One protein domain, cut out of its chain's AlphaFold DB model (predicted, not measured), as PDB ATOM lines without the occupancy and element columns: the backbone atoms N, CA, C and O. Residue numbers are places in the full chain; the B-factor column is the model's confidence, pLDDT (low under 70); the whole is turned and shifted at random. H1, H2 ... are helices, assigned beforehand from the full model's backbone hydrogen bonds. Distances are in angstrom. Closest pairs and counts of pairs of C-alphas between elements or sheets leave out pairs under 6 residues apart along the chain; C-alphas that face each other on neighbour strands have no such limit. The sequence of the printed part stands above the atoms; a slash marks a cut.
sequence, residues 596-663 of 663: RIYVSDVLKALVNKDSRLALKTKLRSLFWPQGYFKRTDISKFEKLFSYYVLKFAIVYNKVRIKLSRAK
ATOM      1  N   ARG A 596      14.412  41.487 -19.901       85.00
ATOM      2  CA  ARG A 596      13.162  40.700 -19.875       85.00
ATOM      3  C   ARG A 596      12.105  41.359 -19.013       85.00
ATOM      4  O   ARG A 596      12.436  41.828 -17.931       85.00
ATOM      5  N   ILE A 597      10.845  41.370 -19.440       84.50
ATOM      6  CA  ILE A 597       9.735  41.934 -18.654       84.50
ATOM      7  C   ILE A 597       9.186  40.865 -17.703       84.50
ATOM      8  O   ILE A 597       8.613  39.871 -18.146       84.50
ATOM      9  N   TYR A 598       9.315  41.086 -16.395       86.75
ATOM     10  CA  TYR A 598       8.787  40.174 -15.382       86.75
ATOM     11  C   TYR A 598       7.429  40.644 -14.852       86.75
ATOM     12  O   TYR A 598       7.142  41.839 -14.783       86.75
ATOM     13  N   VAL A 599       6.599  39.704 -14.388       86.75
ATOM     14  CA  VAL A 599       5.318  40.021 -13.724       86.75
ATOM     15  C   VAL A 599       5.537  40.918 -12.501       86.75
ATOM     16  O   VAL A 599       4.774  41.853 -12.256       86.75
ATOM     17  N   SER A 600       6.626  40.682 -11.766       87.94
ATOM     18  CA  SER A 600       7.024  41.489 -10.613       87.94
ATOM     19  C   SER A 600       7.327  42.945 -10.974       87.94
ATOM     20  O   SER A 600       7.055  43.818 -10.151       87.94
ATOM     21  N   ASP A 601       7.817  43.235 -12.187       87.31
ATOM     22  CA  ASP A 601       8.059  44.609 -12.645       87.31
ATOM     23  C   ASP A 601       6.740  45.392 -12.714       87.31
ATOM     24  O   ASP A 601       6.645  46.516 -12.217       87.31
ATOM     25  N   VAL A 602       5.694  44.771 -13.273       87.56
ATOM     26  CA  VAL A 602       4.355  45.368 -13.397       87.56
ATOM     27  C   VAL A 602       3.710  45.547 -12.025       87.56
ATOM     28  O   VAL A 602       3.222  46.634 -11.719       87.56
ATOM     29  N   LEU A 603       3.757  44.521 -11.169       89.50
ATOM     30  CA  LEU A 603       3.180  44.589  -9.823       89.50
ATOM     31  C   LEU A 603       3.848  45.676  -8.965       89.50
ATOM     32  O   LEU A 603       3.155  46.465  -8.323       89.50
ATOM     33  N   LYS A 604       5.184  45.783  -8.998       89.75
ATOM     34  CA  LYS A 604       5.921  46.837  -8.277       89.75
ATOM     35  C   LYS A 604       5.594  48.232  -8.812       89.75
ATOM     36  O   LYS A 604       5.429  49.161  -8.024       89.75
ATOM     37  N   ALA A 605       5.446  48.386 -10.128       88.62
ATOM     38  CA  ALA A 605       5.100  49.660 -10.761       88.62
ATOM     39  C   ALA A 605       3.698  50.186 -10.395       88.62
ATOM     40  O   ALA A 605       3.441  51.392 -10.502       88.62
ATOM     41  N   LEU A 606       2.779  49.324  -9.945       88.00
ATOM     42  CA  LEU A 606       1.473  49.763  -9.444       88.00
ATOM     43  C   LEU A 606       1.609  50.537  -8.128       88.00
ATOM     44  O   LEU A 606       0.926  51.543  -7.949       88.00
ATOM     45  N   VAL A 607       2.539  50.134  -7.260       89.50
ATOM     46  CA  VAL A 607       2.642  50.642  -5.881       89.50
ATOM     47  C   VAL A 607       3.772  51.662  -5.707       89.50
ATOM     48  O   VAL A 607       3.644  52.593  -4.918       89.50
ATOM     49  N   ASN A 608       4.866  51.544  -6.464       91.06
ATOM     50  CA  ASN A 608       6.073  52.351  -6.281       91.06
ATOM     51  C   ASN A 608       6.372  53.242  -7.507       91.06
ATOM     52  O   ASN A 608       6.397  52.778  -8.650       91.06
ATOM     53  N   LYS A 609       6.610  54.541  -7.264       85.81
ATOM     54  CA  LYS A 609       6.850  55.551  -8.313       85.81
ATOM     55  C   LYS A 609       8.151  55.300  -9.083       85.81
ATOM     56  O   LYS A 609       8.140  55.405 -10.309       85.81
ATOM     57  N   ASP A 610       9.224  54.924  -8.398       83.94
ATOM     58  CA  ASP A 610      10.531  54.676  -9.021       83.94
ATOM     59  C   ASP A 610      10.502  53.398  -9.862       83.94
ATOM     60  O   ASP A 610      10.974  53.377 -10.993       83.94
ATOM     61  N   SER A 611       9.821  52.361  -9.369       85.62
ATOM     62  CA  SER A 611       9.560  51.119 -10.107       85.62
ATOM     63  C   SER A 611       8.712  51.376 -11.353       85.62
ATOM     64  O   SER A 611       8.942  50.776 -12.400       85.62
ATOM     65  N   ARG A 612       7.756  52.311 -11.279       85.44
ATOM     66  CA  ARG A 612       6.970  52.743 -12.441       85.44
ATOM     67  C   ARG A 612       7.824  53.473 -13.472       85.44
ATOM     68  O   ARG A 612       7.632  53.261 -14.668       85.44
ATOM     69  N   LEU A 613       8.752  54.320 -13.027       82.56
ATOM     70  CA  LEU A 613       9.697  54.997 -13.913       82.56
ATOM     71  C   LEU A 613      10.649  53.989 -14.571       82.56
ATOM     72  O   LEU A 613      10.799  54.020 -15.790       82.56
ATOM     73  N   ALA A 614      11.196  53.049 -13.798       83.81
ATOM     74  CA  ALA A 614      12.059  51.978 -14.292       83.81
ATOM     75  C   ALA A 614      11.345  51.098 -15.332       83.81
ATOM     76  O   ALA A 614      11.872  50.888 -16.424       83.81
ATOM     77  N   LEU A 615      10.109  50.661 -15.049       85.31
ATOM     78  CA  LEU A 615       9.299  49.909 -16.008       85.31
ATOM     79  C   LEU A 615       9.034  50.728 -17.274       85.31
ATOM     80  O   LEU A 615       9.148  50.206 -18.375       85.31
ATOM     81  N   LYS A 616       8.721  52.023 -17.155       83.50
ATOM     82  CA  LYS A 616       8.501  52.887 -18.322       83.50
ATOM     83  C   LYS A 616       9.750  52.991 -19.204       83.50
ATOM     84  O   LYS A 616       9.617  52.942 -20.425       83.50
ATOM     85  N   THR A 617      10.933  53.133 -18.611       81.00
ATOM     86  CA  THR A 617      12.210  53.151 -19.342       81.00
ATOM     87  C   THR A 617      12.454  51.817 -20.045       81.00
ATOM     88  O   THR A 617      12.726  51.799 -21.242       81.00
ATOM     89  N   LYS A 618      12.233  50.703 -19.344       84.44
ATOM     90  CA  LYS A 618      12.368  49.339 -19.874       84.44
ATOM     91  C   LYS A 618      11.399  49.028 -21.020       84.44
ATOM     92  O   LYS A 618      11.767  48.426 -22.018       84.44
ATOM     93  N   LEU A 619      10.143  49.462 -20.922       85.62
ATOM     94  CA  LEU A 619       9.162  49.273 -21.999       85.62
ATOM     95  C   LEU A 619       9.486  50.114 -23.238       85.62
ATOM     96  O   LEU A 619       9.132  49.722 -24.346       85.62
ATOM     97  N   ARG A 620      10.142  51.269 -23.060       79.56
ATOM     98  CA  ARG A 620      10.618  52.101 -24.172       79.56
ATOM     99  C   ARG A 620      11.829  51.488 -24.871       79.56
ATOM    100  O   ARG A 620      11.885  51.554 -26.090       79.56
ATOM    101  N   SER A 621      12.759  50.875 -24.138       76.38
ATOM    102  CA  SER A 621      13.914  50.202 -24.753       76.38
ATOM    103  C   SER A 621      13.521  48.935 -25.516       76.38
ATOM    104  O   SER A 621      14.066  48.651 -26.579       76.38
ATOM    105  N   LEU A 622      12.524  48.203 -25.013       82.44
ATOM    106  CA  LEU A 622      12.008  46.963 -25.604       82.44
ATOM    107  C   LEU A 622      10.853  47.195 -26.592       82.44
ATOM    108  O   LEU A 622      10.029  46.303 -26.803       82.44
ATOM    109  N   PHE A 623      10.744  48.396 -27.166       81.12
ATOM    110  CA  PHE A 623       9.589  48.823 -27.955       81.12
ATOM    111  C   PHE A 623       9.533  48.163 -29.343       81.12
ATOM    112  O   PHE A 623       9.777  48.789 -30.368       81.12
ATOM    113  N   TRP A 624       9.202  46.870 -29.367       88.94
ATOM    114  CA  TRP A 624       8.859  46.095 -30.557       88.94
ATOM    115  C   TRP A 624       8.088  44.822 -30.152       88.94
ATOM    116  O   TRP A 624       8.677  43.746 -30.029       88.94
ATOM    117  N   PRO A 625       6.766  44.912 -29.897       89.31
ATOM    118  CA  PRO A 625       5.985  43.778 -29.395       89.31
ATOM    119  C   PRO A 625       6.062  42.537 -30.296       89.31
ATOM    120  O   PRO A 625       6.210  41.421 -29.802       89.31
ATOM    121  N   GLN A 626       5.965  42.736 -31.613       91.56
ATOM    122  CA  GLN A 626       5.983  41.676 -32.623       91.56
ATOM    123  C   GLN A 626       7.327  40.939 -32.638       91.56
ATOM    124  O   GLN A 626       7.343  39.711 -32.558       91.56
ATOM    125  N   GLY A 627       8.447  41.670 -32.636       90.38
ATOM    126  CA  GLY A 627       9.775  41.075 -32.492       90.38
ATOM    127  C   GLY A 627       9.952  40.368 -31.152       90.38
ATOM    128  O   GLY A 627      10.428  39.239 -31.117       90.38
ATOM    129  N   TYR A 628       9.511  40.973 -30.041       90.06
ATOM    130  CA  TYR A 628       9.668  40.361 -28.715       90.06
ATOM    131  C   TYR A 628       8.969  38.998 -28.647       90.06
ATOM    132  O   TYR A 628       9.489  38.049 -28.068       90.06
ATOM    133  N   PHE A 629       7.806  38.864 -29.290       90.81
ATOM    134  CA  PHE A 629       7.086  37.593 -29.379       90.81
ATOM    135  C   PHE A 629       7.857  36.509 -30.162       90.81
ATOM    136  O   PHE A 629       7.679  35.309 -29.915       90.81
ATOM    137  N   LYS A 630       8.726  36.908 -31.097       91.69
ATOM    138  CA  LYS A 630       9.524  36.007 -31.940       91.69
ATOM    139  C   LYS A 630      10.836  35.550 -31.306       91.69
ATOM    140  O   LYS A 630      11.345  34.531 -31.765       91.69
ATOM    141  N   ARG A 631      11.296  36.196 -30.227       89.88
ATOM    142  CA  ARG A 631      12.502  35.805 -29.472       89.88
ATOM    143  C   ARG A 631      12.552  34.310 -29.171       89.88
ATOM    144  O   ARG A 631      11.541  33.748 -28.748       89.88
ATOM    145  N   THR A 632      13.686  33.647 -29.327       88.44
ATOM    146  CA  THR A 632      13.805  32.200 -29.067       88.44
ATOM    147  C   THR A 632      14.241  31.867 -27.640       88.44
ATOM    148  O   THR A 632      13.976  30.764 -27.166       88.44
ATOM    149  N   ASP A 633      14.795  32.836 -26.907       86.12
ATOM    150  CA  ASP A 633      15.401  32.652 -25.580       86.12
ATOM    151  C   ASP A 633      14.412  32.690 -24.390       86.12
ATOM    152  O   ASP A 633      14.815  32.528 -23.231       86.12
ATOM    153  N   ILE A 634      13.121  32.920 -24.651       86.62
ATOM    154  CA  ILE A 634      12.072  33.114 -23.636       86.62
ATOM    155  C   ILE A 634      10.915  32.115 -23.771       86.62
ATOM    156  O   ILE A 634      10.558  31.663 -24.863       86.62
ATOM    157  N   SER A 635      10.281  31.788 -22.642       88.00
ATOM    158  CA  SER A 635       9.180  30.821 -22.592       88.00
ATOM    159  C   SER A 635       7.906  31.332 -23.286       88.00
ATOM    160  O   SER A 635       7.671  32.534 -23.423       88.00
ATOM    161  N   LYS A 636       7.011  30.414 -23.683       88.75
ATOM    162  CA  LYS A 636       5.713  30.764 -24.303       88.75
ATOM    163  C   LYS A 636       4.865  31.698 -23.431       88.75
ATOM    164  O   LYS A 636       4.201  32.587 -23.958       88.75
ATOM    165  N   PHE A 637       4.896  31.504 -22.112       89.62
ATOM    166  CA  PHE A 637       4.171  32.355 -21.170       89.62
ATOM    167  C   PHE A 637       4.748  33.775 -21.140       89.62
ATOM    168  O   PHE A 637       4.001  34.741 -21.285       89.62
ATOM    169  N   GLU A 638       6.072  33.909 -21.025       85.88
ATOM    170  CA  GLU A 638       6.747  35.213 -21.009       85.88
ATOM    171  C   GLU A 638       6.521  35.995 -22.305       85.88
ATOM    172  O   GLU A 638       6.300  37.206 -22.246       85.88
ATOM    173  N   LYS A 639       6.518  35.312 -23.459       88.75
ATOM    174  CA  LYS A 639       6.175  35.909 -24.759       88.75
ATOM    175  C   LYS A 639       4.794  36.544 -24.734       88.75
ATOM    176  O   LYS A 639       4.651  37.717 -25.067       88.75
ATOM    177  N   LEU A 640       3.785  35.770 -24.328       89.00
ATOM    178  CA  LEU A 640       2.395  36.220 -24.315       89.00
ATOM    179  C   LEU A 640       2.197  37.372 -23.322       89.00
ATOM    180  O   LEU A 640       1.612  38.394 -23.673       89.00
ATOM    181  N   PHE A 641       2.737  37.230 -22.110       90.56
ATOM    182  CA  PHE A 641       2.676  38.260 -21.076       90.56
ATOM    183  C   PHE A 641       3.315  39.573 -21.547       90.56
ATOM    184  O   PHE A 641       2.660  40.615 -21.563       90.56
ATOM    185  N   SER A 642       4.569  39.517 -21.999       87.00
ATOM    186  CA  SER A 642       5.329  40.696 -22.431       87.00
ATOM    187  C   SER A 642       4.694  41.377 -23.642       87.00
ATOM    188  O   SER A 642       4.617  42.604 -23.684       87.00
ATOM    189  N   TYR A 643       4.176  40.595 -24.596       87.12
ATOM    190  CA  TYR A 643       3.468  41.109 -25.767       87.12
ATOM    191  C   TYR A 643       2.269  41.981 -25.372       87.12
ATOM    192  O   TYR A 643       2.145  43.115 -25.843       87.12
ATOM    193  N   TYR A 644       1.413  41.495 -24.466       89.00
ATOM    194  CA  TYR A 644       0.257  42.266 -24.010       89.00
ATOM    195  C   TYR A 644       0.650  43.469 -23.153       89.00
ATOM    196  O   TYR A 644       0.038  44.526 -23.298       89.00
ATOM    197  N   VAL A 645       1.692  43.359 -22.322       88.50
ATOM    198  CA  VAL A 645       2.210  44.501 -21.550       88.50
ATOM    199  C   VAL A 645       2.715  45.608 -22.482       88.50
ATOM    200  O   VAL A 645       2.346  46.771 -22.310       88.50
ATOM    201  N   LEU A 646       3.496  45.264 -23.511       86.56
ATOM    202  CA  LEU A 646       4.000  46.224 -24.496       86.56
ATOM    203  C   LEU A 646       2.860  46.839 -25.328       86.56
ATOM    204  O   LEU A 646       2.806  48.058 -25.489       86.56
ATOM    205  N   LYS A 647       1.898  46.033 -25.804       85.38
ATOM    206  CA  LYS A 647       0.712  46.539 -26.524       85.38
ATOM    207  C   LYS A 647      -0.140  47.464 -25.651       85.38
ATOM    208  O   LYS A 647      -0.565  48.519 -26.122       85.38
ATOM    209  N   PHE A 648      -0.348  47.122 -24.380       86.25
ATOM    210  CA  PHE A 648      -1.064  47.982 -23.440       86.25
ATOM    211  C   PHE A 648      -0.333  49.312 -23.233       86.25
ATOM    212  O   PHE A 648      -0.963  50.368 -23.276       86.25
ATOM    213  N   ALA A 649       0.995  49.286 -23.089       82.75
ATOM    214  CA  ALA A 649       1.804  50.496 -22.966       82.75
ATOM    215  C   ALA A 649       1.669  51.420 -24.191       82.75
ATOM    216  O   ALA A 649       1.553  52.637 -24.026       82.75
ATOM    217  N   ILE A 650       1.611  50.854 -25.405       77.81
ATOM    218  CA  ILE A 650       1.359  51.597 -26.651       77.81
ATOM    219  C   ILE A 650      -0.002  52.299 -26.604       77.81
ATOM    220  O   ILE A 650      -0.086  53.509 -26.835       77.81
ATOM    221  N   VAL A 651      -1.067  51.556 -26.289       80.50
ATOM    222  CA  VAL A 651      -2.436  52.096 -26.233       80.50
ATOM    223  C   VAL A 651      -2.542  53.179 -25.164       80.50
ATOM    224  O   VAL A 651      -3.042  54.269 -25.441       80.50
ATOM    225  N   TYR A 652      -2.007  52.923 -23.970       80.69
ATOM    226  CA  TYR A 652      -1.991  53.883 -22.872       80.69
ATOM    227  C   TYR A 652      -1.295  55.191 -23.266       80.69
ATOM    228  O   TYR A 652      -1.821  56.275 -23.009       80.69
ATOM    229  N   ASN A 653      -0.140  55.113 -23.937       72.25
ATOM    230  CA  ASN A 653       0.592  56.301 -24.367       72.25
ATOM    231  C   ASN A 653      -0.186  57.098 -25.432       72.25
ATOM    232  O   ASN A 653      -0.287  58.319 -25.319       72.25
ATOM    233  N   LYS A 654      -0.815  56.422 -26.408       71.75
ATOM    234  CA  LYS A 654      -1.679  57.071 -27.415       71.75
ATOM    235  C   LYS A 654      -2.874  57.787 -26.774       71.75
ATOM    236  O   LYS A 654      -3.135  58.946 -27.092       71.75
ATOM    237  N   VAL A 655      -3.571  57.128 -25.845       73.94
ATOM    238  CA  VAL A 655      -4.720  57.709 -25.128       73.94
ATOM    239  C   VAL A 655      -4.293  58.913 -24.291       73.94
ATOM    240  O   VAL A 655      -4.933  59.961 -24.354       73.94
ATOM    241  N   ARG A 656      -3.177  58.808 -23.561       75.62
ATOM    242  CA  ARG A 656      -2.632  59.913 -22.761       75.62
ATOM    243  C   ARG A 656      -2.311  61.139 -23.619       75.62
ATOM    244  O   ARG A 656      -2.681  62.240 -23.227       75.62
ATOM    245  N   ILE A 657      -1.643  60.957 -24.762       65.31
ATOM    246  CA  ILE A 657      -1.301  62.058 -25.682       65.31
ATOM    247  C   ILE A 657      -2.573  62.713 -26.236       65.31
ATOM    248  O   ILE A 657      -2.660  63.936 -26.309       65.31
ATOM    249  N   LYS A 658      -3.584  61.912 -26.595       63.91
ATOM    250  CA  LYS A 658      -4.870  62.429 -27.083       63.91
ATOM    251  C   LYS A 658      -5.592  63.258 -26.014       63.91
ATOM    252  O   LYS A 658      -6.092  64.334 -26.317       63.91
ATOM    253  N   LEU A 659      -5.586  62.797 -24.761       57.69
ATOM    254  CA  LEU A 659      -6.176  63.513 -23.625       57.69
ATOM    255  C   LEU A 659      -5.408  64.789 -23.251       57.69
ATOM    256  O   LEU A 659      -6.031  65.754 -22.825       57.69
ATOM    257  N   SER A 660      -4.080  64.820 -23.407       49.66
ATOM    258  CA  SER A 660      -3.281  66.025 -23.145       49.66
ATOM    259  C   SER A 660      -3.362  67.074 -24.252       49.66
ATOM    260  O   SER A 660      -2.998  68.206 -23.997       49.66
ATOM    261  N   ARG A 661      -3.786  66.701 -25.468       46.44
ATOM    262  CA  ARG A 661      -4.068  67.638 -26.573       46.44
ATOM    263  C   ARG A 661      -5.491  68.208 -26.533       46.44
ATOM    264  O   ARG A 661      -5.776  69.159 -27.245       46.44
ATOM    265  N   ALA A 662      -6.388  67.580 -25.772       43.16
ATOM    266  CA  ALA A 662      -7.773  68.021 -25.582       43.16
ATOM    267  C   ALA A 662      -7.947  68.960 -24.370       43.16
ATOM    268  O   ALA A 662      -9.049  69.444 -24.127       43.16
ATOM    269  N   LYS A 663      -6.875  69.165 -23.601       38.84
ATOM    270  CA  LYS A 663      -6.731  70.195 -22.569       38.84
ATOM    271  C   LYS A 663      -5.803  71.266 -23.107       38.84
ATOM    272  O   LYS A 663      -5.998  72.425 -22.696       38.84
TER     273      LYS A 663
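AT A GLANCE: This is residues 596 to 663 of the 663 residues of an uncharacterized protein of Vibrio kanaloae (UniProt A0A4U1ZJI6). One long helix, H4, makes the longest axis; the short helix H3 folds back along its first part, and H2 stands crosswise to it, with H1 and H2 making a V that reaches away from H4. Residues 651 to 663, of which 651 to 661 belong to H4, stick out as an arm. The printed part has 68 residues with four named helices, in the order H1, H2, H3, H4, and no named strand; the class is all helix. It is only just compact, close to loose, with a radius of gyration of the C-alphas of 13.0 A, and it is elongated, spanning 43 by 25 by 17 A.

HOW THE PARTS SIT: H4, residues 636 to 661, is the longest helix. H3, residues 625 to 630, touches residues 639 to 647 of H4 alone, and the closest C-alphas, those of Phe 629 and Lys 639, are 5.0 A apart. H3 and H4 form a helical hairpin, running opposite ways at a shallow tilt of 12 degrees. H2, residues 609 to 621, is close to H4 but not clearly touching; their closest C-alphas, those of Leu 619 and Leu 646, are 6.5 A apart. The lines of H2 and H4 are about perpendicular, at 77 degrees. H1, residues 599 to 607, touches H2 at residues 611 to 615 alone, and the closest C-alphas, those of Ala 605 and Arg 612, are 4.0 A apart. H1 and H2 form a helical hairpin, running opposite ways at a steep tilt of 45 degrees. H1 and H4 are near each other, with 5 pairs of C-alphas within 10 A. H3 is apart from H1 and from H2. In H2, H3 and H4 every O i to N i+4 pair is within hydrogen-bond range; in H1, 4 of 5 are.

IN THESE COORDINATES: H4 measures 38.2 A from its first to its last C-alpha, from C-alpha 636 at (5.713, 30.764, -24.303) to C-alpha 661 at (-4.068, 67.638, -26.573). H2 measures 18.7 A and H1 13.5 A; H1 begins at C-alpha 599, at (5.318, 40.021, -13.724). H3, six residues, measures 8.9 A.

THE WHOLE: The two C-alphas farthest apart, those of Asp 633 and Lys 663, are 43.7 A apart. Residues 651 to 663, of which 651 to 661 belong to H4, stand free; without them the body spans 31 by 18 by 17 A. The printed part has no cut and ends at residue 663, the chain's last residue. The links H1 to H2, H2 to H3 and H3 to H4 are tight. The mean pLDDT of the printed part is 82.1, and the model's confidence is low, under 70, at residues 657 to 663.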